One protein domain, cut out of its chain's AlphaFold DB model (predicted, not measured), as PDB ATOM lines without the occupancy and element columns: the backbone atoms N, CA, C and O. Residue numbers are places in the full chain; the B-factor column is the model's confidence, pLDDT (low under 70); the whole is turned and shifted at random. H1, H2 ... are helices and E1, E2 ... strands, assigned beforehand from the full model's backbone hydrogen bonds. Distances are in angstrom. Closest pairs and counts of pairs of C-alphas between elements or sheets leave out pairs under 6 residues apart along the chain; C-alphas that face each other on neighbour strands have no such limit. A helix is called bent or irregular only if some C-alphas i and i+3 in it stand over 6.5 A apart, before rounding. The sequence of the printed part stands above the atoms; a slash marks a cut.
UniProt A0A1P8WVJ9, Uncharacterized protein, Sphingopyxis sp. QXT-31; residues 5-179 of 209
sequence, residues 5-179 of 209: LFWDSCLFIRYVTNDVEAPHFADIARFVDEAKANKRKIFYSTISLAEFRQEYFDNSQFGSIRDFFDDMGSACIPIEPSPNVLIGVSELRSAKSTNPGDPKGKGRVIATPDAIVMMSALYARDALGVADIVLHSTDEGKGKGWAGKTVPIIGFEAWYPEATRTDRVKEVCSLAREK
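Overview. This is residues 5 to 179 of the 209 residues of an uncharacterized protein of Sphingopyxis sp. QXT-31 (UniProt A0A1P8WVJ9). A small, strongly twisted parallel sheet lies between two groups of helices: H7 packs over one face, with H6 and H9 packed on H7, while H1, H2, H4 and H5 cluster away from H7. Two long loops, residues 95 to 111 and 137 to 155, fill out the H6, H8 and H9 end. The 175 printed residues hold nine named helices and five named strands, E1 H1 H2 E2 H3 H4 H5 E3 H6 H7 E4 H8 H9 E5, with sheet order E3 E2 E1 E4 E5. The class is mixed, helices and strands; the whole is compact, with a radius of gyration of the C-alphas of 16.3 A and spans of 47 by 33 by 26 A.

Along the chain. E1 is residues 5 to 7, starting at C-alpha 5 (22.120, 1.545, 18.226). H1 is residues 9 to 16, H2 25 to 36 (16.6 A), E2 42 to 45, H3 46 to 51, H4 54 to 57. H5 is residues 65 to 75 (15.0 A) and irregular: C-alphas 71 and 74 are 8.9 A apart. E3 is residues 76 to 79, H6 83 to 94 (16.8 A). H7, residues 112 to 126, measures 20.8 A from C-alpha 112 at (25.959, 11.903, 36.083). E4 is residues 133 to 136, H8 156 to 159, H9 167 to 173. E5, residues 176 to 178, ends at C-alpha 178 (21.801, 11.441, 16.571).

Arrangement. Across the sheet, within hydrogen-bond range, are N 77 and O 42 (E3 and E2, 2.8 A), N 43 and O 5 (E2 and E1, 2.8 A), N 6 and O 134 (E1 and E4, 2.8 A) and N 135 and O 176 (E4 and E5, 2.9 A). Strand-helix-strand units, parallel neighbour strands joined through helices, are E1, H1 H2, E2 and E4, H8 H9, E5, both right-handed crossovers, and E2, H3 H4 H5, E3; E3, H6 H7, E4 is split by E2 and E1, also right-handed. H7 and the sheet make two layers, a helix on one face: its height over the sheet is 6.2 A, and it lies, only just alone, over E1, along the strands at 14 degrees on the local plane, with 2 C-alphas falling on E2. H1, H2, H3 and H5 only graze the sheet. H6 touches H7 (C-alphas of Val 89 and Ala 115, 5.5 A) at a steep tilt of 55 degrees, opposite ways. H9 touches H7 with H7 residues 118 to 122 alone (closest C-alphas Met 118 and Val 172, 6.7 A), about perpendicular. H8 is close to H9 but not clearly touching (C-alphas of Glu 157 and Cys 173, 5.6 A). H2 touches H5 with H2 residues 32 to 36 alone (C-alphas of Ala 35 and Ala 75, 4.9 A). H4 only just touches H1, with 3 pairs of C-alphas within 8 A, the closest Val 16 and Phe 57, 6.7 A. Every O i to N i+4 pair is within hydrogen-bond range in H1, H2, H6, H7 and H9, but 5 of 7 in H5 and 0 of 2 in H3, where 3 of 3 O i to N i+3 pairs are; H4 and H8 are too short for such a pair.

Size, cuts and confidence. The C-alphas farthest apart are those of Ala 37 and Lys 104, 49.5 A. The printed part has no cut. The long links are H6 to H7 and E4 to H8. Residues 145 to 147 are under pLDDT 70; the mean of the printed part is 93.5.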
ATOM      1  N   LEU A   5      22.651   0.406  17.486       96.88
ATOM      2  CA  LEU A   5      22.120   1.545  18.226       96.88
ATOM      3  C   LEU A   5      22.576   1.476  19.677       96.88
ATOM      4  O   LEU A   5      22.558   0.404  20.273       96.88
ATOM      5  N   PHE A   6      22.920   2.614  20.266       98.19
ATOM      6  CA  PHE A   6      22.992   2.774  21.714       98.19
ATOM      7  C   PHE A   6      21.895   3.743  22.139       98.19
ATOM      8  O   PHE A   6      21.810   4.842  21.599       98.19
ATOM      9  N   TRP A   7      21.028   3.358  23.068       98.06
ATOM     10  CA  TRP A   7      19.908   4.192  23.493       98.06
ATOM     11  C   TRP A   7      20.142   4.826  24.854       98.06
ATOM     12  O   TRP A   7      20.550   4.175  25.817       98.06
ATOM     13  N   ASP A   8      19.827   6.112  24.908       97.25
ATOM     14  CA  ASP A   8      19.575   6.859  26.131       97.25
ATOM     15  C   ASP A   8      18.199   6.489  26.737       97.25
ATOM     16  O   ASP A   8      17.287   6.043  26.029       97.25
ATOM     17  N   SER A   9      18.016   6.697  28.044       95.94
ATOM     18  CA  SER A   9      16.780   6.355  28.766       95.94
ATOM     19  C   SER A   9      15.555   7.076  28.214       95.94
ATOM     20  O   SER A   9      14.465   6.500  28.162       95.94
ATOM     21  N   CYS A  10      15.728   8.309  27.726       95.06
ATOM     22  CA  CYS A  10      14.636   9.116  27.190       95.06
ATOM     23  C   CYS A  10      13.916   8.463  25.998       95.06
ATOM     24  O   CYS A  10      12.748   8.771  25.759       95.06
ATOM     25  N   LEU A  11      14.572   7.555  25.267       96.50
ATOM     26  CA  LEU A  11      13.955   6.833  24.152       96.50
ATOM     27  C   LEU A  11      13.077   5.692  24.632       96.50
ATOM     28  O   LEU A  11      11.949   5.550  24.166       96.50
ATOM     29  N   PHE A  12      13.573   4.925  25.600       96.06
ATOM     30  CA  PHE A  12      12.781   3.876  26.219       96.06
ATOM     31  C   PHE A  12      11.562   4.449  26.929       96.06
ATOM     32  O   PHE A  12      10.464   3.940  26.744       96.06
ATOM     33  N   ILE A  13      11.737   5.533  27.692       95.06
ATOM     34  CA  ILE A  13      10.630   6.207  28.375       95.06
ATOM     35  C   ILE A  13       9.587   6.641  27.348       95.06
ATOM     36  O   ILE A  13       8.419   6.333  27.522       95.06
ATOM     37  N   ARG A  14      10.005   7.274  26.245       94.62
ATOM     38  CA  ARG A  14       9.088   7.728  25.192       94.62
ATOM     39  C   ARG A  14       8.331   6.581  24.520       94.62
ATOM     40  O   ARG A  14       7.148   6.732  24.232       94.62
ATOM     41  N   TYR A  15       8.998   5.450  24.291       95.06
ATOM     42  CA  TYR A  15       8.361   4.244  23.768       95.06
ATOM     43  C   TYR A  15       7.345   3.663  24.762       95.06
ATOM     44  O   TYR A  15       6.205   3.392  24.397       95.06
ATOM     45  N   VAL A  16       7.738   3.516  26.030       95.19
ATOM     46  CA  VAL A  16       6.904   2.921  27.081       95.19
ATOM     47  C   VAL A  16       5.698   3.796  27.401       95.19
ATOM     48  O   VAL A  16       4.598   3.272  27.502       95.19
ATOM     49  N   THR A  17       5.844   5.120  27.491       93.75
ATOM     50  CA  THR A  17       4.709   6.011  27.784       93.75
ATOM     51  C   THR A  17       3.652   6.028  26.680       93.75
ATOM     52  O   THR A  17       2.583   6.593  26.893       93.75
ATOM     53  N   ASN A  18       3.943   5.422  25.519       89.88
ATOM     54  CA  ASN A  18       3.020   5.251  24.397       89.88
ATOM     55  C   ASN A  18       2.353   6.565  23.944       89.88
ATOM     56  O   ASN A  18       1.192   6.593  23.538       89.88
ATOM     57  N   ASP A  19       3.094   7.672  24.037       88.56
ATOM     58  CA  ASP A  19       2.645   8.982  23.574       88.56
ATOM     59  C   ASP A  19       2.900   9.077  22.067       88.56
ATOM     60  O   ASP A  19       3.975   9.482  21.622       88.56
ATOM     61  N   VAL A  20       1.916   8.634  21.281       89.69
ATOM     62  CA  VAL A  20       2.010   8.532  19.815       89.69
ATOM     63  C   VAL A  20       2.210   9.879  19.119       89.69
ATOM     64  O   VAL A  20       2.749   9.926  18.015       89.69
ATOM     65  N   GLU A  21       1.831  10.972  19.782       90.38
ATOM     66  CA  GLU A  21       1.996  12.340  19.288       90.38
ATOM     67  C   GLU A  21       3.374  12.918  19.652       90.38
ATOM     68  O   GLU A  21       3.772  13.979  19.152       90.38
ATOM     69  N   ALA A  22       4.136  12.241  20.519       89.00
ATOM     70  CA  ALA A  22       5.462  12.690  20.899       89.00
ATOM     71  C   ALA A  22       6.406  12.677  19.684       89.00
ATOM     72  O   ALA A  22       6.451  11.706  18.920       89.00
ATOM     73  N   PRO A  23       7.267  13.704  19.534       90.31
ATOM     74  CA  PRO A  23       8.281  13.713  18.488       90.31
ATOM     75  C   PRO A  23       9.103  12.423  18.484       90.31
ATOM     76  O   PRO A  23       9.579  11.998  19.542       90.31
ATOM     77  N   HIS A  24       9.292  11.857  17.292       94.31
ATOM     78  CA  HIS A  24      10.038  10.624  17.022       94.31
ATOM     79  C   HIS A  24       9.429   9.324  17.568       94.31
ATOM     80  O   HIS A  24      10.085   8.288  17.485       94.31
ATOM     81  N   PHE A  25       8.199   9.321  18.098       94.19
ATOM     82  CA  PHE A  25       7.581   8.085  18.589       94.19
ATOM     83  C   PHE A  25       7.519   6.996  17.504       94.19
ATOM     84  O   PHE A  25       8.001   5.885  17.718       94.19
ATOM     85  N   ALA A  26       7.003   7.330  16.315       94.62
ATOM     86  CA  ALA A  26       6.889   6.389  15.198       94.62
ATOM     87  C   ALA A  26       8.254   5.831  14.751       94.62
ATOM     88  O   ALA A  26       8.388   4.639  14.475       94.62
ATOM     89  N   ASP A  27       9.293   6.670  14.726       96.12
ATOM     90  CA  ASP A  27      10.658   6.239  14.420       96.12
ATOM     91  C   ASP A  27      11.198   5.242  15.455       96.12
ATOM     92  O   ASP A  27      11.761   4.208  15.093       96.12
ATOM     93  N   ILE A  28      11.003   5.541  16.744       96.31
ATOM     94  CA  ILE A  28      11.421   4.684  17.858       96.31
ATOM     95  C   ILE A  28      10.698   3.337  17.791       96.31
ATOM     96  O   ILE A  28      11.353   2.302  17.896       96.31
ATOM     97  N   ALA A  29       9.382   3.337  17.556       95.00
ATOM     98  CA  ALA A  29       8.594   2.114  17.420       95.00
ATOM     99  C   ALA A  29       9.128   1.217  16.291       95.00
ATOM    100  O   ALA A  29       9.361   0.029  16.509       95.00
ATOM    101  N   ARG A  30       9.458   1.792  15.126       94.88
ATOM    102  CA  ARG A  30      10.088   1.040  14.026       94.88
ATOM    103  C   ARG A  30      11.429   0.431  14.419       94.88
ATOM    104  O   ARG A  30      11.696  -0.723  14.093       94.88
ATOM    105  N   PHE A  31      12.278   1.176  15.126       95.69
ATOM    106  CA  PHE A  31      13.545   0.628  15.605       95.69
ATOM    107  C   PHE A  31      13.343  -0.529  16.594       95.69
ATOM    108  O   PHE A  31      14.105  -1.495  16.530       95.69
ATOM    109  N   VAL A  32      12.325  -0.464  17.463       95.12
ATOM    110  CA  VAL A  32      11.950  -1.585  18.343       95.12
ATOM    111  C   VAL A  32      11.524  -2.800  17.523       95.12
ATOM    112  O   VAL A  32      12.054  -3.888  17.748       95.12
ATOM    113  N   ASP A  33      10.633  -2.628  16.546       94.12
ATOM    114  CA  ASP A  33      10.151  -3.722  15.692       94.12
ATOM    115  C   ASP A  33      11.300  -4.403  14.942       94.12
ATOM    116  O   ASP A  33      11.394  -5.632  14.881       94.12
ATOM    117  N   GLU A  34      12.227  -3.615  14.399       94.50
ATOM    118  CA  GLU A  34      13.408  -4.137  13.723       94.50
ATOM    119  C   GLU A  34      14.366  -4.858  14.674       94.50
ATOM    120  O   GLU A  34      14.947  -5.880  14.297       94.50
ATOM    121  N   ALA A  35      14.527  -4.364  15.902       94.62
ATOM    122  CA  ALA A  35      15.346  -5.018  16.912       94.62
ATOM    123  C   ALA A  35      14.732  -6.358  17.354       94.62
ATOM    124  O   ALA A  35      15.440  -7.367  17.411       94.62
ATOM    125  N   LYS A  36      13.408  -6.409  17.563       94.25
ATOM    126  CA  LYS A  36      12.661  -7.649  17.839       94.25
ATOM    127  C   LYS A  36      12.729  -8.639  16.677       94.25
ATOM    128  O   LYS A  36      12.866  -9.840  16.895       94.25
ATOM    129  N   ALA A  37      12.722  -8.144  15.441       93.50
ATOM    130  CA  ALA A  37      12.939  -8.940  14.233       93.50
ATOM    131  C   ALA A  37      14.417  -9.316  13.994       93.50
ATOM    132  O   ALA A  37      14.745  -9.858  12.937       93.50
ATOM    133  N   ASN A  38      15.315  -9.024  14.942       91.50
ATOM    134  CA  ASN A  38      16.750  -9.303  14.879       91.50
ATOM    135  C   ASN A  38      17.465  -8.676  13.663       91.50
ATOM    136  O   ASN A  38      18.483  -9.188  13.198       91.50
ATOM    137  N   LYS A  39      16.940  -7.562  13.138       91.38
ATOM    138  CA  LYS A  39      17.562  -6.789  12.048       91.38
ATOM    139  C   LYS A  39      18.621  -5.813  12.559       91.38
ATOM    140  O   LYS A  39      19.505  -5.424  11.804       91.38
ATOM    141  N   ARG A  40      18.532  -5.421  13.830       91.69
ATOM    142  CA  ARG A  40      19.484  -4.549  14.528       91.69
ATOM    143  C   ARG A  40      19.560  -4.919  16.005       91.69
ATOM    144  O   ARG A  40      18.704  -5.648  16.504       91.69
ATOM    145  N   LYS A  41      20.571  -4.406  16.702       93.69
ATOM    146  CA  LYS A  41      20.704  -4.516  18.159       93.69
ATOM    147  C   LYS A  41      20.649  -3.136  18.801       93.69
ATOM    148  O   LYS A  41      21.177  -2.173  18.243       93.69
ATOM    149  N   ILE A  42      20.000  -3.062  19.961       97.38
ATOM    150  CA  ILE A  42      19.911  -1.850  20.775       97.38
ATOM    151  C   ILE A  42      20.704  -2.091  22.056       97.38
ATOM    152  O   ILE A  42      20.291  -2.855  22.918       97.38
ATOM    153  N   PHE A  43      21.849  -1.446  22.191       98.12
ATOM    154  CA  PHE A  43      22.626  -1.419  23.422       98.12
ATOM    155  C   PHE A  43      22.121  -0.298  24.330       98.12
ATOM    156  O   PHE A  43      21.585   0.703  23.854       98.12
ATOM    157  N   TYR A  44      22.286  -0.438  25.639       98.19
ATOM    158  CA  TYR A  44      21.959   0.627  26.589       98.19
ATOM    159  C   TYR A  44      22.779   0.490  27.864       98.19
ATOM    160  O   TYR A  44      23.244  -0.596  28.198       98.19
ATOM    161  N   SER A  45      22.952   1.584  28.601       98.25
ATOM    162  CA  SER A  45      23.591   1.521  29.914       98.25
ATOM    163  C   SER A  45      22.579   1.086  30.970       98.25
ATOM    164  O   SER A  45      21.469   1.617  31.018       98.25
ATOM    165  N   THR A  46      22.946   0.181  31.877       97.69
ATOM    166  CA  THR A  46      22.028  -0.253  32.946       97.69
ATOM    167  C   THR A  46      21.662   0.865  33.925       97.69
ATOM    168  O   THR A  46      20.668   0.732  34.636       97.69
ATOM    169  N   ILE A  47      22.372   2.006  33.915       96.94
ATOM    170  CA  ILE A  47      21.947   3.205  34.655       96.94
ATOM    171  C   ILE A  47      20.560   3.684  34.221       96.94
ATOM    172  O   ILE A  47      19.802   4.166  35.058       96.94
ATOM    173  N   SER A  48      20.198   3.486  32.949       94.56
ATOM    174  CA  SER A  48      18.900   3.885  32.410       94.56
ATOM    175  C   SER A  48      17.747   3.194  33.134       94.56
ATOM    176  O   SER A  48      16.672   3.773  33.233       94.56
ATOM    177  N   LEU A  49      17.965   2.007  33.720       95.00
ATOM    178  CA  LEU A  49      16.958   1.312  34.530       95.00
ATOM    179  C   LEU A  49      16.544   2.122  35.767       95.00
ATOM    180  O   LEU A  49      15.393   2.052  36.184       95.00
ATOM    181  N   ALA A  50      17.462   2.911  36.334       94.75
ATOM    182  CA  ALA A  50      17.187   3.769  37.484       94.75
ATOM    183  C   ALA A  50      16.423   5.053  37.115       94.75
ATOM    184  O   ALA A  50      15.984   5.782  38.005       94.75
ATOM    185  N   GLU A  51      16.274   5.349  35.821       94.00
ATOM    186  CA  GLU A  51      15.581   6.547  35.336       94.00
ATOM    187  C   GLU A  51      14.092   6.301  35.065       94.00
ATOM    188  O   GLU A  51      13.313   7.252  34.968       94.00
ATOM    189  N   PHE A  52      13.668   5.038  35.006       93.94
ATOM    190  CA  PHE A  52      12.255   4.696  34.913       93.94
ATOM    191  C   PHE A  52      11.545   4.925  36.242       93.94
ATOM    192  O   PHE A  52      12.034   4.584  37.320       93.94
ATOM    193  N   ARG A  53      10.321   5.433  36.143       93.56
ATOM    194  CA  ARG A  53       9.365   5.489  37.246       93.56
ATOM    195  C   ARG A  53       8.242   4.511  36.965       93.56
ATOM    196  O   ARG A  53       7.861   4.344  35.810       93.56
ATOM    197  N   GLN A  54       7.692   3.905  38.015       92.62
ATOM    198  CA  GLN A  54       6.572   2.970  37.871       92.62
ATOM    199  C   GLN A  54       5.368   3.626  37.170       92.62
ATOM    200  O   GLN A  54       4.715   2.989  36.358       92.62
ATOM    201  N   GLU A  55       5.161   4.923  37.400       94.31
ATOM    202  CA  GLU A  55       4.113   5.749  36.778       94.31
ATOM    203  C   GLU A  55       4.183   5.778  35.239       94.31
ATOM    204  O   GLU A  55       3.184   6.023  34.569       94.31
ATOM    205  N   TYR A  56       5.357   5.530  34.639       93.88
ATOM    206  CA  TYR A  56       5.491   5.488  33.176       93.88
ATOM    207  C   TYR A  56       4.778   4.289  32.550       93.88
ATOM    208  O   TYR A  56       4.535   4.292  31.347       93.88
ATOM    209  N   PHE A  57       4.428   3.288  33.357       94.12
ATOM    210  CA  PHE A  57       3.803   2.055  32.903       94.12
ATOM    211  C   PHE A  57       2.271   2.086  32.992       94.12
ATOM    212  O   PHE A  57       1.629   1.266  32.344       94.12
ATOM    213  N   ASP A  58       1.682   3.060  33.696       89.88
ATOM    214  CA  ASP A  58       0.236   3.129  33.975       89.88
ATOM    215  C   ASP A  58      -0.636   3.152  32.705       89.88
ATOM    216  O   ASP A  58      -1.751   2.632  32.708       89.88
ATOM    217  N   ASN A  59      -0.123   3.727  31.611       83.50
ATOM    218  CA  ASN A  59      -0.799   3.805  30.308       83.50
ATOM    219  C   ASN A  59      -0.044   3.053  29.199       83.50
ATOM    220  O   ASN A  59      -0.278   3.284  28.011       83.50
ATOM    221  N   SER A  60       0.893   2.185  29.577       90.25
ATOM    222  CA  SER A  60       1.682   1.401  28.633       90.25
ATOM    223  C   SER A  60       1.084   0.010  28.419       90.25
ATOM    224  O   SER A  60       0.262  -0.461  29.202       90.25
ATOM    225  N   GLN A  61       1.537  -0.690  27.379       90.69
ATOM    226  CA  GLN A  61       1.228  -2.117  27.193       90.69
ATOM    227  C   GLN A  61       1.956  -3.038  28.196       90.69
ATOM    228  O   GLN A  61       1.717  -4.242  28.210       90.69
ATOM    229  N   PHE A  62       2.858  -2.483  29.009       93.81
ATOM    230  CA  PHE A  62       3.674  -3.194  29.987       93.81
ATOM    231  C   PHE A  62       3.189  -2.868  31.407       93.81
ATOM    232  O   PHE A  62       2.867  -1.722  31.708       93.81
ATOM    233  N   GLY A  63       3.156  -3.845  32.315       92.75
ATOM    234  CA  GLY A  63       2.782  -3.595  33.713       92.75
ATOM    235  C   GLY A  63       3.934  -3.044  34.559       92.75
ATOM    236  O   GLY A  63       3.718  -2.407  35.591       92.75
ATOM    237  N   SER A  64       5.179  -3.280  34.143       94.88
ATOM    238  CA  SER A  64       6.374  -2.851  34.864       94.88
ATOM    239  C   SER A  64       7.601  -2.750  33.959       94.88
ATOM    240  O   SER A  64       7.613  -3.240  32.830       94.88
ATOM    241  N   ILE A  65       8.687  -2.185  34.501       94.50
ATOM    242  CA  ILE A  65      10.001  -2.209  33.841       94.50
ATOM    243  C   ILE A  65      10.488  -3.637  33.567       94.50
ATOM    244  O   ILE A  65      11.169  -3.862  32.569       94.50
ATOM    245  N   ARG A  66      10.135  -4.605  34.424       93.62
ATOM    246  CA  ARG A  66      10.516  -6.009  34.223       93.62
ATOM    247  C   ARG A  66       9.797  -6.574  33.009       93.62
ATOM    248  O   ARG A  66      10.465  -7.045  32.104       93.62
ATOM    249  N   ASP A  67       8.481  -6.386  32.939       94.31
ATOM    250  CA  ASP A  67       7.658  -6.836  31.811       94.31
ATOM    251  C   ASP A  67       8.162  -6.248  30.485       94.31
ATOM    252  O   ASP A  67       8.222  -6.945  29.476       94.31
ATOM    253  N   PHE A  68       8.562  -4.972  30.498       94.75
ATOM    254  CA  PHE A  68       9.129  -4.310  29.327       94.75
ATOM    255  C   PHE A  68      10.434  -4.964  28.855       94.75
ATOM    256  O   PHE A  68      10.553  -5.315  27.683       94.75
ATOM    257  N   PHE A  69      11.420  -5.147  29.738       93.25
ATOM    258  CA  PHE A  69      12.692  -5.753  29.328       93.25
ATOM    259  C   PHE A  69      12.585  -7.264  29.071       93.25
ATOM    260  O   PHE A  69      13.334  -7.775  28.238       93.25
ATOM    261  N   ASP A  70      11.628  -7.957  29.692       93.19
ATOM    262  CA  ASP A  70      11.302  -9.353  29.384       93.19
ATOM    263  C   ASP A  70      10.738  -9.488  27.957       93.19
ATOM    264  O   ASP A  70      11.160 -10.372  27.210       93.19
ATOM    265  N   ASP A  71       9.848  -8.579  27.537       92.88
ATOM    266  CA  ASP A  71       9.319  -8.520  26.165       92.88
ATOM    267  C   ASP A  71      10.381  -8.094  25.136       92.88
ATOM    268  O   ASP A  71      10.443  -8.641  24.031       92.88
ATOM    269  N   MET A  72      11.256  -7.145  25.485       91.06
ATOM    270  CA  MET A  72      12.362  -6.753  24.605       91.06
ATOM    271  C   MET A  72      13.388  -7.883  24.444       91.06
ATOM    272  O   MET A  72      13.991  -8.014  23.376       91.06
ATOM    273  N   GLY A  73      13.580  -8.721  25.465       88.75
ATOM    274  CA  GLY A  73      14.453  -9.891  25.420       88.75
ATOM    275  C   GLY A  73      15.825  -9.580  24.812       88.75
ATOM    276  O   GLY A  73      16.504  -8.633  25.196       88.75
ATOM    277  N   SER A  74      16.230 -10.355  23.801       88.75
ATOM    278  CA  SER A  74      17.532 -10.181  23.125       88.75
ATOM    279  C   SER A  74      17.617  -9.001  22.136       88.75
ATOM    280  O   SER A  74      18.648  -8.834  21.468       88.75
ATOM    281  N   ALA A  75      16.548  -8.210  21.994       91.94
ATOM    282  CA  ALA A  75      16.544  -6.992  21.184       91.94
ATOM    283  C   ALA A  75      17.334  -5.862  21.867       91.94
ATOM    284  O   ALA A  75      17.998  -5.079  21.180       91.94
ATOM    285  N   CYS A  76      17.309  -5.826  23.205       95.44
ATOM    286  CA  CYS A  76      18.035  -4.861  24.025       95.44
ATOM    287  C   CYS A  76      19.169  -5.525  24.809       95.44
ATOM    288  O   CYS A  76      18.949  -6.458  25.575       95.44
ATOM    289  N   ILE A  77      20.392  -5.027  24.639       96.88
ATOM    290  CA  ILE A  77      21.604  -5.583  25.242       96.88
ATOM    291  C   ILE A  77      22.099  -4.628  26.340       96.88
ATOM    292  O   ILE A  77      22.544  -3.520  26.024       96.88
ATOM    293  N   PRO A  78      22.036  -5.028  27.624       97.31
ATOM    294  CA  PRO A  78      22.504  -4.195  28.723       97.31
ATOM    295  C   PRO A  78      24.029  -4.085  28.745       97.31
ATOM    296  O   PRO A  78      24.743  -5.075  28.584       97.31
ATOM    297  N   ILE A  79      24.523  -2.882  29.028       98.00
ATOM    298  CA  ILE A  79      25.924  -2.577  29.312       98.00
ATOM    299  C   ILE A  79      26.020  -2.065  30.747       98.00
ATOM    300  O   ILE A  79      25.553  -0.971  31.073       98.00
ATOM    301  N   GLU A  80      26.634  -2.861  31.615       97.12
ATOM    302  CA  GLU A  80      26.896  -2.457  32.994       97.12
ATOM    303  C   GLU A  80      28.102  -1.506  33.057       97.12
ATOM    304  O   GLU A  80      29.157  -1.804  32.483       97.12
ATOM    305  N   PRO A  81      27.994  -0.360  33.754       95.50
ATOM    306  CA  PRO A  81      29.114   0.555  33.887       95.50
ATOM    307  C   PRO A  81      30.183  -0.057  34.798       95.50
ATOM    308  O   PRO A  81      30.046  -0.100  36.021       95.50
ATOM    309  N   SER A  82      31.277  -0.513  34.191       96.94
ATOM    310  CA  SER A  82      32.440  -1.018  34.923       96.94
ATOM    311  C   SER A  82      33.135   0.095  35.731       96.94
ATOM    312  O   SER A  82      32.958   1.283  35.439       96.94
ATOM    313  N   PRO A  83      34.003  -0.236  36.705       98.00
ATOM    314  CA  PRO A  83      34.779   0.772  37.428       98.00
ATOM    315  C   PRO A  83      35.565   1.723  36.512       98.00
ATOM    316  O   PRO A  83      35.617   2.920  36.777       98.00
ATOM    317  N   ASN A  84      36.107   1.227  35.394       97.25
ATOM    318  CA  ASN A  84      36.823   2.059  34.422       97.25
ATOM    319  C   ASN A  84      35.892   3.059  33.719       97.25
ATOM    320  O   ASN A  84      36.270   4.215  33.527       97.25
ATOM    321  N   VAL A  85      34.661   2.645  33.392       98.31
ATOM    322  CA  VAL A  85      33.620   3.548  32.874       98.31
ATOM    323  C   VAL A  85      33.341   4.649  33.897       98.31
ATOM    324  O   VAL A  85      33.353   5.826  33.546       98.31
ATOM    325  N   LEU A  86      33.165   4.297  35.174       98.50
ATOM    326  CA  LEU A  86      32.863   5.257  36.243       98.50
ATOM    327  C   LEU A  86      34.022   6.226  36.544       98.50
ATOM    328  O   LEU A  86      33.779   7.396  36.851       98.50
ATOM    329  N   ILE A  87      35.276   5.785  36.413       98.25
ATOM    330  CA  ILE A  87      36.445   6.677  36.481       98.25
ATOM    331  C   ILE A  87      36.397   7.680  35.322       98.25
ATOM    332  O   ILE A  87      36.470   8.887  35.559       98.25
ATOM    333  N   GLY A  88      36.168   7.205  34.094       98.25
ATOM    334  CA  GLY A  88      36.021   8.072  32.923       98.25
ATOM    335  C   GLY A  88      34.859   9.063  33.049       98.25
ATOM    336  O   GLY A  88      34.985  10.216  32.644       98.25
ATOM    337  N   VAL A  89      33.759   8.676  33.700       98.31
ATOM    338  CA  VAL A  89      32.648   9.582  34.045       98.31
ATOM    339  C   VAL A  89      33.114  10.717  34.958       98.31
ATOM    340  O   VAL A  89      32.748  11.871  34.739       98.31
ATOM    341  N   SER A  90      33.920  10.416  35.976       98.00
ATOM    342  CA  SER A  90      34.459  11.425  36.897       98.00
ATOM    343  C   SER A  90      35.361  12.432  36.173       98.00
ATOM    344  O   SER A  90      35.229  13.648  36.354       98.00
ATOM    345  N   GLU A  91      36.225  11.938  35.286       97.69
ATOM    346  CA  GLU A  91      37.097  12.757  34.437       97.69
ATOM    347  C   GLU A  91      36.287  13.641  33.481       97.69
ATOM    348  O   GLU A  91      36.535  14.845  33.386       97.69
ATOM    349  N   LEU A  92      35.278  13.068  32.817       97.50
ATOM    350  CA  LEU A  92      34.398  13.782  31.895       97.50
ATOM    351  C   LEU A  92      33.645  14.909  32.606       97.50
ATOM    352  O   LEU A  92      33.596  16.035  32.116       97.50
ATOM    353  N   ARG A  93      33.096  14.632  33.793       95.88
ATOM    354  CA  ARG A  93      32.360  15.613  34.608       95.88
ATOM    355  C   ARG A  93      33.238  16.729  35.162       95.88
ATOM    356  O   ARG A  93      32.720  17.796  35.484       95.88
ATOM    357  N   SER A  94      34.541  16.491  35.273       95.06
ATOM    358  CA  SER A  94      35.513  17.491  35.724       95.06
ATOM    359  C   SER A  94      35.913  18.471  34.615       95.06
ATOM    360  O   SER A  94      36.506  19.514  34.901       95.06
ATOM    361  N   ALA A  95      35.589  18.170  33.353       94.75
ATOM    362  CA  ALA A  95      35.872  19.061  32.239       94.75
ATOM    363  C   ALA A  95      35.048  20.355  32.332       94.75
ATOM    364  O   ALA A  95      33.851  20.354  32.624       94.75
ATOM    365  N   LYS A  96      35.695  21.491  32.049       92.94
ATOM    366  CA  LYS A  96      35.027  22.796  32.035       92.94
ATOM    367  C   LYS A  96      34.331  22.997  30.694       92.94
ATOM    368  O   LYS A  96      35.001  23.083  29.668       92.94
ATOM    369  N   SER A  97      33.007  23.104  30.716       94.00
ATOM    370  CA  SER A  97      32.237  23.477  29.530       94.00
ATOM    371  C   SER A  97      32.124  24.994  29.382       94.00
ATOM    372  O   SER A  97      32.252  25.754  30.346       94.00
ATOM    373  N   THR A  98      31.841  25.426  28.161       93.06
ATOM    374  CA  THR A  98      31.516  26.805  27.806       93.06
ATOM    375  C   THR A  98      30.145  26.815  27.143       93.06
ATOM    376  O   THR A  98      29.878  25.999  26.268       93.06
ATOM    377  N   ASN A  99      29.257  27.717  27.561       90.50
ATOM    378  CA  ASN A  99      27.939  27.821  26.944       90.50
ATOM    379  C   ASN A  99      28.076  28.414  25.528       90.50
ATOM    380  O   ASN A  99      28.505  29.562  25.412       90.50
ATOM    381  N   PRO A 100      27.683  27.696  24.460       89.50
ATOM    382  CA  PRO A 100      27.838  28.194  23.094       89.50
ATOM    383  C   PRO A 100      27.002  29.452  22.812       89.50
ATOM    384  O   PRO A 100      27.396  30.273  21.989       89.50
ATOM    385  N   GLY A 101      25.873  29.641  23.507       87.56
ATOM    386  CA  GLY A 101      25.026  30.832  23.364       87.56
ATOM    387  C   GLY A 101      25.444  32.020  24.238       87.56
ATOM    388  O   GLY A 101      24.971  33.130  24.018       87.56
ATOM    389  N   ASP A 102      26.307  31.797  25.230       87.31
ATOM    390  CA  ASP A 102      26.869  32.846  26.089       87.31
ATOM    391  C   ASP A 102      28.258  32.418  26.599       87.31
ATOM    392  O   ASP A 102      28.385  31.919  27.723       87.31
ATOM    393  N   PRO A 103      29.320  32.594  25.789       82.69
ATOM    394  CA  PRO A 103      30.658  32.105  26.126       82.69
ATOM    395  C   PRO A 103      31.294  32.772  27.351       82.69
ATOM    396  O   PRO A 103      32.268  32.255  27.894       82.69
ATOM    397  N   LYS A 104      30.772  33.926  27.786       82.19
ATOM    398  CA  LYS A 104      31.220  34.633  28.998       82.19
ATOM    399  C   LYS A 104      30.422  34.221  30.240       82.19
ATOM    400  O   LYS A 104      30.803  34.578  31.355       82.19
ATOM    401  N   GLY A 105      29.319  33.502  30.047       81.88
ATOM    402  CA  GLY A 105      28.453  33.007  31.103       81.88
ATOM    403  C   GLY A 105      29.038  31.818  31.862       81.88
ATOM    404  O   GLY A 105      30.108  31.288  31.561       81.88
ATOM    405  N   LYS A 106      28.301  31.362  32.880       83.75
ATOM    406  CA  LYS A 106      28.658  30.144  33.616       83.75
ATOM    407  C   LYS A 106      28.462  28.918  32.719       83.75
ATOM    408  O   LYS A 106      27.384  28.727  32.156       83.75
ATOM    409  N   GLY A 107      29.491  28.077  32.640       86.56
ATOM    410  CA  GLY A 107      29.396  26.754  32.028       86.56
ATOM    411  C   GLY A 107      28.396  25.853  32.756       86.56
ATOM    412  O   GLY A 107      27.973  26.130  33.883       86.56
ATOM    413  N   ARG A 108      28.017  24.757  32.103       91.69
ATOM    414  CA  ARG A 108      27.195  23.692  32.691       91.69
ATOM    415  C   ARG A 108      28.049  22.468  32.996       91.69
ATOM    416  O   ARG A 108      29.076  22.240  32.367       91.69
ATOM    417  N   VAL A 109      27.609  21.658  33.941       92.00
ATOM    418  CA  VAL A 109      28.207  20.339  34.165       92.00
ATOM    419  C   VAL A 109      27.297  19.313  33.508       92.00
ATOM    420  O   VAL A 109      26.073  19.460  33.530       92.00
ATOM    421  N   ILE A 110      27.882  18.298  32.886       94.56
ATOM    422  CA  ILE A 110      27.111  17.159  32.400       94.56
ATOM    423  C   ILE A 110      26.502  16.381  33.577       94.56
ATOM    424  O   ILE A 110      27.136  16.230  34.633       94.56
ATOM    425  N   ALA A 111      25.263  15.909  33.424       94.31
ATOM    426  CA  ALA A 111      24.630  15.102  34.458       94.31
ATOM    427  C   ALA A 111      25.372  13.769  34.627       94.31
ATOM    428  O   ALA A 111      25.977  13.244  33.695       94.31
ATOM    429  N   THR A 112      25.339  13.210  35.837       95.75
ATOM    430  CA  THR A 112      25.959  11.903  36.083       95.75
ATOM    431  C   THR A 112      25.356  10.793  35.208       95.75
ATOM    432  O   THR A 112      26.155  10.054  34.636       95.75
ATOM    433  N   PRO A 113      24.019  10.678  35.041       95.69
ATOM    434  CA  PRO A 113      23.430   9.675  34.148       95.69
ATOM    435  C   PRO A 113      23.902   9.825  32.697       95.69
ATOM    436  O   PRO A 113      24.473   8.881  32.161       95.69
ATOM    437  N   ASP A 114      23.809  11.024  32.113       96.19
ATOM    438  CA  ASP A 114      24.246  11.302  30.733       96.19
ATOM    439  C   ASP A 114      25.728  10.963  30.511       96.19
ATOM    440  O   ASP A 114      26.117  10.385  29.493       96.19
ATOM    441  N   ALA A 115      26.576  11.294  31.489       97.75
ATOM    442  CA  ALA A 115      27.988  10.947  31.448       97.75
ATOM    443  C   ALA A 115      28.192   9.424  31.469       97.75
ATOM    444  O   ALA A 115      29.013   8.917  30.705       97.75
ATOM    445  N   ILE A 116      27.449   8.687  32.304       98.56
ATOM    446  CA  ILE A 116      27.497   7.217  32.336       98.56
ATOM    447  C   ILE A 116      27.021   6.635  31.002       98.56
ATOM    448  O   ILE A 116      27.674   5.730  30.487       98.56
ATOM    449  N   VAL A 117      25.941   7.158  30.417       98.44
ATOM    450  CA  VAL A 117      25.412   6.721  29.113       98.44
ATOM    451  C   VAL A 117      26.471   6.884  28.022       98.44
ATOM    452  O   VAL A 117      26.813   5.908  27.356       98.44
ATOM    453  N   MET A 118      27.069   8.071  27.885       98.44
ATOM    454  CA  MET A 118      28.093   8.312  26.860       98.44
ATOM    455  C   MET A 118      29.365   7.491  27.083       98.44
ATOM    456  O   MET A 118      29.916   6.942  26.131       98.44
ATOM    457  N   MET A 119      29.820   7.344  28.329       98.50
ATOM    458  CA  MET A 119      30.988   6.510  28.626       98.50
ATOM    459  C   MET A 119      30.711   5.015  28.416       98.50
ATOM    460  O   MET A 119      31.606   4.279  28.004       98.50
ATOM    461  N   SER A 120      29.478   4.560  28.646       98.56
ATOM    462  CA  SER A 120      29.062   3.184  28.353       98.56
ATOM    463  C   SER A 120      28.995   2.930  26.844       98.56
ATOM    464  O   SER A 120      29.401   1.861  26.392       98.56
ATOM    465  N   ALA A 121      28.550   3.913  26.056       98.25
ATOM    466  CA  ALA A 121      28.560   3.836  24.596       98.25
ATOM    467  C   ALA A 121      29.991   3.769  24.034       98.25
ATOM    468  O   ALA A 121      30.268   2.933  23.175       98.25
ATOM    469  N   LEU A 122      30.921   4.573  24.573       97.69
ATOM    470  CA  LEU A 122      32.354   4.458  24.262       97.69
ATOM    471  C   LEU A 122      32.890   3.065  24.590       97.69
ATOM    472  O   LEU A 122      33.558   2.452  23.766       97.69
ATOM    473  N   TYR A 123      32.572   2.544  25.775       98.06
ATOM    474  CA  TYR A 123      33.010   1.213  26.187       98.06
ATOM    475  C   TYR A 123      32.487   0.112  25.254       98.06
ATOM    476  O   TYR A 123      33.254  -0.764  24.851       98.06
ATOM    477  N   ALA A 124      31.213   0.173  24.859       97.50
ATOM    478  CA  ALA A 124      30.644  -0.765  23.895       97.50
ATOM    479  C   ALA A 124      31.385  -0.717  22.549       97.50
ATOM    480  O   ALA A 124      31.744  -1.762  22.005       97.50
ATOM    481  N   ARG A 125      31.682   0.486  22.045       96.69
ATOM    482  CA  ARG A 125      32.434   0.669  20.799       96.69
ATOM    483  C   ARG A 125      33.857   0.125  20.897       96.69
ATOM    484  O   ARG A 125      34.263  -0.716  20.103       96.69
ATOM    485  N   ASP A 126      34.603   0.606  21.885       96.00
ATOM    486  CA  ASP A 126      36.062   0.507  21.900       96.00
ATOM    487  C   ASP A 126      36.549  -0.775  22.580       96.00
ATOM    488  O   ASP A 126      37.499  -1.401  22.116       96.00
ATOM    489  N   ALA A 127      35.899  -1.188  23.671       96.06
ATOM    490  CA  ALA A 127      36.320  -2.350  24.451       96.06
ATOM    491  C   ALA A 127      35.578  -3.630  24.056       96.06
ATOM    492  O   ALA A 127      36.172  -4.706  24.079       96.06
ATOM    493  N   LEU A 128      34.293  -3.527  23.694       96.12
ATOM    494  CA  LEU A 128      33.499  -4.680  23.252       96.12
ATOM    495  C   LEU A 128      33.513  -4.871  21.729       96.12
ATOM    496  O   LEU A 128      33.006  -5.878  21.241       96.12
ATOM    497  N   GLY A 129      34.101  -3.933  20.980       95.38
ATOM    498  CA  GLY A 129      34.233  -4.025  19.527       95.38
ATOM    499  C   GLY A 129      32.908  -3.891  18.777       95.38
ATOM    500  O   GLY A 129      32.780  -4.413  17.668       95.38
ATOM    501  N   VAL A 130      31.906  -3.225  19.364       94.81
ATOM    502  CA  VAL A 130      30.635  -2.948  18.685       94.81
ATOM    503  C   VAL A 130      30.863  -1.842  17.655       94.81
ATOM    504  O   VAL A 130      30.852  -0.653  17.977       94.81
ATOM    505  N   ALA A 131      31.105  -2.244  16.409       90.50
ATOM    506  CA  ALA A 131      31.290  -1.327  15.289       90.50
ATOM    507  C   ALA A 131      30.001  -0.557  14.954       90.50
ATOM    508  O   ALA A 131      28.895  -1.018  15.257       90.50
ATOM    509  N   ASP A 132      30.168   0.601  14.308       88.75
ATOM    510  CA  ASP A 132      29.082   1.435  13.773       88.75
ATOM    511  C   ASP A 132      27.991   1.749  14.810       88.75
ATOM    512  O   ASP A 132      26.795   1.663  14.531       88.75
ATOM    513  N   ILE A 133      28.408   2.058  16.045       94.06
ATOM    514  CA  ILE A 133      27.479   2.393  17.120       94.06
ATOM    515  C   ILE A 133      27.073   3.869  17.069       94.06
ATOM    516  O   ILE A 133      27.925   4.762  17.089       94.06
ATOM    517  N   VAL A 134      25.767   4.123  17.053       96.31
ATOM    518  CA  VAL A 134      25.192   5.474  17.098       96.31
ATOM    519  C   VAL A 134      24.413   5.650  18.395       96.31
ATOM    520  O   VAL A 134      23.478   4.899  18.678       96.31
ATOM    521  N   LEU A 135      24.790   6.649  19.197       97.88
ATOM    522  CA  LEU A 135      24.056   7.013  20.406       97.88
ATOM    523  C   LEU A 135      22.821   7.837  20.034       97.88
ATOM    524  O   LEU A 135      22.933   9.000  19.643       97.88
ATOM    525  N   HIS A 136      21.638   7.255  20.198       97.88
ATOM    526  CA  HIS A 136      20.382   7.969  20.034       97.88
ATOM    527  C   HIS A 136      19.929   8.618  21.346       97.88
ATOM    528  O   HIS A 136      19.842   7.962  22.387       97.88
ATOM    529  N   SER A 137      19.564   9.898  21.273       97.38
ATOM    530  CA  SER A 137      18.934  10.641  22.370       97.38
ATOM    531  C   SER A 137      18.023  11.750  21.830       97.38
ATOM    532  O   SER A 137      18.134  12.184  20.682       97.38
ATOM    533  N   THR A 138      17.101  12.223  22.670       95.25
ATOM    534  CA  THR A 138      16.317  13.448  22.430       95.25
ATOM    535  C   THR A 138      16.746  14.610  23.331       95.25
ATOM    536  O   THR A 138      16.125  15.675  23.295       95.25
ATOM    537  N   ASP A 139      17.798  14.434  24.135       93.25
ATOM    538  CA  ASP A 139      18.283  15.463  25.048       93.25
ATOM    539  C   ASP A 139      19.064  16.566  24.317       93.25
ATOM    540  O   ASP A 139      20.232  16.425  23.959       93.25
ATOM    541  N   GLU A 140      18.393  17.705  24.150       91.19
ATOM    542  CA  GLU A 140      18.948  18.953  23.621       91.19
ATOM    543  C   GLU A 140      19.207  19.998  24.729       91.19
ATOM    544  O   GLU A 140      19.369  21.190  24.453       91.19
ATOM    545  N   GLY A 141      19.188  19.607  26.010       84.88
ATOM    546  CA  GLY A 141      19.592  20.483  27.120       84.88
ATOM    547  C   GLY A 141      18.544  21.536  27.474       84.88
ATOM    548  O   GLY A 141      18.863  22.600  28.031       84.88
ATOM    549  N   LYS A 142      17.288  21.244  27.116       79.69
ATOM    550  CA  LYS A 142      16.092  22.037  27.440       79.69
ATOM    551  C   LYS A 142      15.589  21.752  28.859       79.69
ATOM    552  O   LYS A 142      15.009  22.644  29.480       79.69
ATOM    553  N   GLY A 143      15.846  20.549  29.376       72.00
ATOM    554  CA  GLY A 143      15.465  20.126  30.722       72.00
ATOM    555  C   GLY A 143      16.220  20.866  31.832       72.00
ATOM    556  O   GLY A 143      17.333  21.364  31.646       72.00
ATOM    557  N   LYS A 144      15.599  20.949  33.013       74.88
ATOM    558  CA  LYS A 144      16.223  21.455  34.242       74.88
ATOM    559  C   LYS A 144      16.062  20.405  35.337       74.88
ATOM    560  O   LYS A 144      14.943  20.138  35.763       74.88
ATOM    561  N   GLY A 145      17.176  19.840  35.792       67.50
ATOM    562  CA  GLY A 145      17.212  18.936  36.939       67.50
ATOM    563  C   GLY A 145      17.405  19.679  38.262       67.50
ATOM    564  O   GLY A 145      17.484  20.911  38.309       67.50
ATOM    565  N   TRP A 146      17.550  18.918  39.350       67.12
ATOM    566  CA  TRP A 146      17.846  19.456  40.686       67.12
ATOM    567  C   TRP A 146      19.184  20.217  40.729       67.12
ATOM    568  O   TRP A 146      19.301  21.228  41.416       67.12
ATOM    569  N   ALA A 147      20.164  19.787  39.929       67.06
ATOM    570  CA  ALA A 147      21.459  20.448  39.757       67.06
ATOM    571  C   ALA A 147      21.420  21.624  38.753       67.06
ATOM    572  O   ALA A 147      22.455  22.191  38.407       67.06
ATOM    573  N   GLY A 148      20.232  22.003  38.273       82.94
ATOM    574  CA  GLY A 148      20.047  23.018  37.241       82.94
ATOM    575  C   GLY A 148      20.068  22.439  35.827       82.94
ATOM    576  O   GLY A 148      19.716  21.283  35.603       82.94
ATOM    577  N   LYS A 149      20.412  23.284  34.850       87.50
ATOM    578  CA  LYS A 149      20.557  22.855  33.454       87.50
ATOM    579  C   LYS A 149      21.912  22.182  33.272       87.50
ATOM    580  O   LYS A 149      22.928  22.748  33.679       87.50
ATOM    581  N   THR A 150      21.926  21.039  32.608       92.44
ATOM    582  CA  THR A 150      23.139  20.283  32.296       92.44
ATOM    583  C   THR A 150      23.575  20.501  30.851       92.44
ATOM    584  O   THR A 150      22.901  21.185  30.065       92.44
ATOM    585  N   VAL A 151      24.778  20.022  30.539       94.81
ATOM    586  CA  VAL A 151      25.242  19.896  29.152       94.81
ATOM    587  C   VAL A 151      24.409  18.803  28.472       94.81
ATOM    588  O   VAL A 151      24.292  17.739  29.071       94.81
ATOM    589  N   PRO A 152      23.858  19.050  27.271       95.62
ATOM    590  CA  PRO A 152      23.086  18.056  26.538       95.62
ATOM    591  C   PRO A 152      23.937  16.922  25.969       95.62
ATOM    592  O   PRO A 152      25.115  17.125  25.659       95.62
ATOM    593  N   ILE A 153      23.306  15.774  25.717       97.00
ATOM    594  CA  ILE A 153      23.879  14.716  24.870       97.00
ATOM    595  C   ILE A 153      23.939  15.183  23.407       97.00
ATOM    596  O   ILE A 153      25.004  15.152  22.784       97.00
ATOM    597  N   ILE A 154      22.825  15.659  22.843       96.69
ATOM    598  CA  ILE A 154      22.792  16.166  21.464       96.69
ATOM    599  C   ILE A 154      23.448  17.550  21.409       96.69
ATOM    600  O   ILE A 154      23.035  18.487  22.093       96.69
ATOM    601  N   GLY A 155      24.481  17.686  20.573       95.19
ATOM    602  CA  GLY A 155      25.289  18.904  20.474       95.19
ATOM    603  C   GLY A 155      26.321  19.066  21.595       95.19
ATOM    604  O   GLY A 155      26.803  20.178  21.823       95.19
ATOM    605  N   PHE A 156      26.664  17.982  22.305       96.94
ATOM    606  CA  PHE A 156      27.683  17.956  23.362       96.94
ATOM    607  C   PHE A 156      28.981  18.675  22.956       96.94
ATOM    608  O   PHE A 156      29.520  19.487  23.706       96.94
ATOM    609  N   GLU A 157      29.468  18.432  21.741       95.94
ATOM    610  CA  GLU A 157      30.712  18.995  21.218       95.94
ATOM    611  C   GLU A 157      30.727  20.528  21.136       95.94
ATOM    612  O   GLU A 157      31.802  21.122  21.247       95.94
ATOM    613  N   ALA A 158      29.564  21.175  21.006       94.94
ATOM    614  CA  ALA A 158      29.449  22.633  20.981       94.94
ATOM    615  C   ALA A 158      29.730  23.267  22.355       94.94
ATOM    616  O   ALA A 158      30.092  24.440  22.435       94.94
ATOM    617  N   TRP A 159      29.591  22.495  23.436       95.62
ATOM    618  CA  TRP A 159      29.876  22.933  24.805       95.62
ATOM    619  C   TRP A 159      31.355  22.832  25.181       95.62
ATOM    620  O   TRP A 159      31.769  23.382  26.203       95.62
ATOM    621  N   TYR A 160      32.159  22.151  24.364       95.38
ATOM    622  CA  TYR A 160      33.588  21.972  24.594       95.38
ATOM    623  C   TYR A 160      34.369  22.332  23.327       95.38
ATOM    624  O   TYR A 160      34.615  21.457  22.486       95.38
ATOM    625  N   PRO A 161      34.774  23.607  23.182       91.69
ATOM    626  CA  PRO A 161      35.643  24.042  22.095       91.69
ATOM    627  C   PRO A 161      36.888  23.161  21.990       91.69
ATOM    628  O   PRO A 161      37.443  22.751  23.007       91.69
ATOM    629  N   GLU A 162      37.348  22.882  20.771       92.88
ATOM    630  CA  GLU A 162      38.442  21.932  20.523       92.88
ATOM    631  C   GLU A 162      39.704  22.245  21.344       92.88
ATOM    632  O   GLU A 162      40.283  21.349  21.959       92.88
ATOM    633  N   ALA A 163      40.046  23.530  21.463       91.50
ATOM    634  CA  ALA A 163      41.187  24.016  22.236       91.50
ATOM    635  C   ALA A 163      41.115  23.717  23.748       91.50
ATOM    636  O   ALA A 163      42.134  23.802  24.432       91.50
ATOM    637  N   THR A 164      39.937  23.391  24.290       88.62
ATOM    638  CA  THR A 164      39.728  23.148  25.727       88.62
ATOM    639  C   THR A 164      39.376  21.697  26.047       88.62
ATOM    640  O   THR A 164      39.087  21.385  27.205       88.62
ATOM    641  N   ARG A 165      39.353  20.800  25.052       95.56
ATOM    642  CA  ARG A 165      38.973  19.398  25.268       95.56
ATOM    643  C   ARG A 165      40.078  18.646  26.004       95.56
ATOM    644  O   ARG A 165      41.207  18.556  25.526       95.56
ATOM    645  N   THR A 166      39.721  18.043  27.133       96.69
ATOM    646  CA  THR A 166      40.514  16.960  27.729       96.69
ATOM    647  C   THR A 166      40.442  15.722  26.835       96.69
ATOM    648  O   THR A 166      39.570  15.636  25.967       96.69
ATOM    649  N   ASP A 167      41.314  14.738  27.047       97.00
ATOM    650  CA  ASP A 167      41.294  13.512  26.237       97.00
ATOM    651  C   ASP A 167      39.958  12.774  26.357       97.00
ATOM    652  O   ASP A 167      39.366  12.405  25.345       97.00
ATOM    653  N   ARG A 168      39.383  12.731  27.564       97.38
ATOM    654  CA  ARG A 168      38.052  12.157  27.791       97.38
ATOM    655  C   ARG A 168      36.944  12.872  27.010       97.38
ATOM    656  O   ARG A 168      36.038  12.236  26.484       97.38
ATOM    657  N   VAL A 169      37.018  14.200  26.897       98.00
ATOM    658  CA  VAL A 169      36.069  14.969  26.076       98.00
ATOM    659  C   VAL A 169      36.281  14.687  24.589       98.00
ATOM    660  O   VAL A 169      35.297  14.567  23.867       98.00
ATOM    661  N   LYS A 170      37.528  14.554  24.113       98.25
ATOM    662  CA  LYS A 170      37.814  14.209  22.707       98.25
ATOM    663  C   LYS A 170      37.238  12.844  22.343       98.25
ATOM    664  O   LYS A 170      36.596  12.723  21.303       98.25
ATOM    665  N   GLU A 171      37.426  11.853  23.209       97.56
ATOM    666  CA  GLU A 171      36.850  10.519  23.044       97.56
ATOM    667  C   GLU A 171      35.329  10.599  22.936       97.56
ATOM    668  O   GLU A 171      34.771  10.143  21.942       97.56
ATOM    669  N   VAL A 172      34.653  11.259  23.881       97.50
ATOM    670  CA  VAL A 172      33.192  11.418  23.818       97.50
ATOM    671  C   VAL A 172      32.782  12.159  22.550       97.50
ATOM    672  O   VAL A 172      31.888  11.696  21.849       97.50
ATOM    673  N   CYS A 173      33.458  13.246  22.172       97.50
ATOM    674  CA  CYS A 173      33.174  13.965  20.929       97.50
ATOM    675  C   CYS A 173      33.295  13.084  19.672       97.50
ATOM    676  O   CYS A 173      32.627  13.395  18.692       97.50
ATOM    677  N   SER A 174      34.076  11.997  19.704       96.19
ATOM    678  CA  SER A 174      34.204  11.037  18.595       96.19
ATOM    679  C   SER A 174      33.029  10.060  18.452       96.19
ATOM    680  O   SER A 174      32.950   9.362  17.444       96.19
ATOM    681  N   LEU A 175      32.144   9.950  19.450       95.88
ATOM    682  CA  LEU A 175      30.931   9.138  19.323       95.88
ATOM    683  C   LEU A 175      29.954   9.781  18.338       95.88
ATOM    684  O   LEU A 175      29.647  10.970  18.458       95.88
ATOM    685  N   ALA A 176      29.399   8.972  17.437       95.81
ATOM    686  CA  ALA A 176      28.231   9.366  16.663       95.81
ATOM    687  C   ALA A 176      27.028   9.527  17.604       95.81
ATOM    688  O   ALA A 176      26.763   8.664  18.447       95.81
ATOM    689  N   ARG A 177      26.328  10.656  17.487       96.62
ATOM    690  CA  ARG A 177      25.153  11.004  18.293       96.62
ATOM    691  C   ARG A 177      24.086  11.593  17.401       96.62
ATOM    692  O   ARG A 177      24.345  12.586  16.723       96.62
ATOM    693  N   GLU A 178      22.891  11.030  17.448       96.38
ATOM    694  CA  GLU A 178      21.801  11.441  16.571       96.38
ATOM    695  C   GLU A 178      20.456  11.405  17.294       96.38
ATOM    696  O   GLU A 178      20.287  10.785  18.346       96.38
ATOM    697  N   LYS A 179      19.473  12.095  16.722       96.69
ATOM    698  CA  LYS A 179      18.077  11.865  17.094       96.69
ATOM    699  C   LYS A 179      17.635  10.523  16.513       96.69
ATOM    700  O   LYS A 179      18.145  10.138  15.465       96.69
TER     701      LYS A 179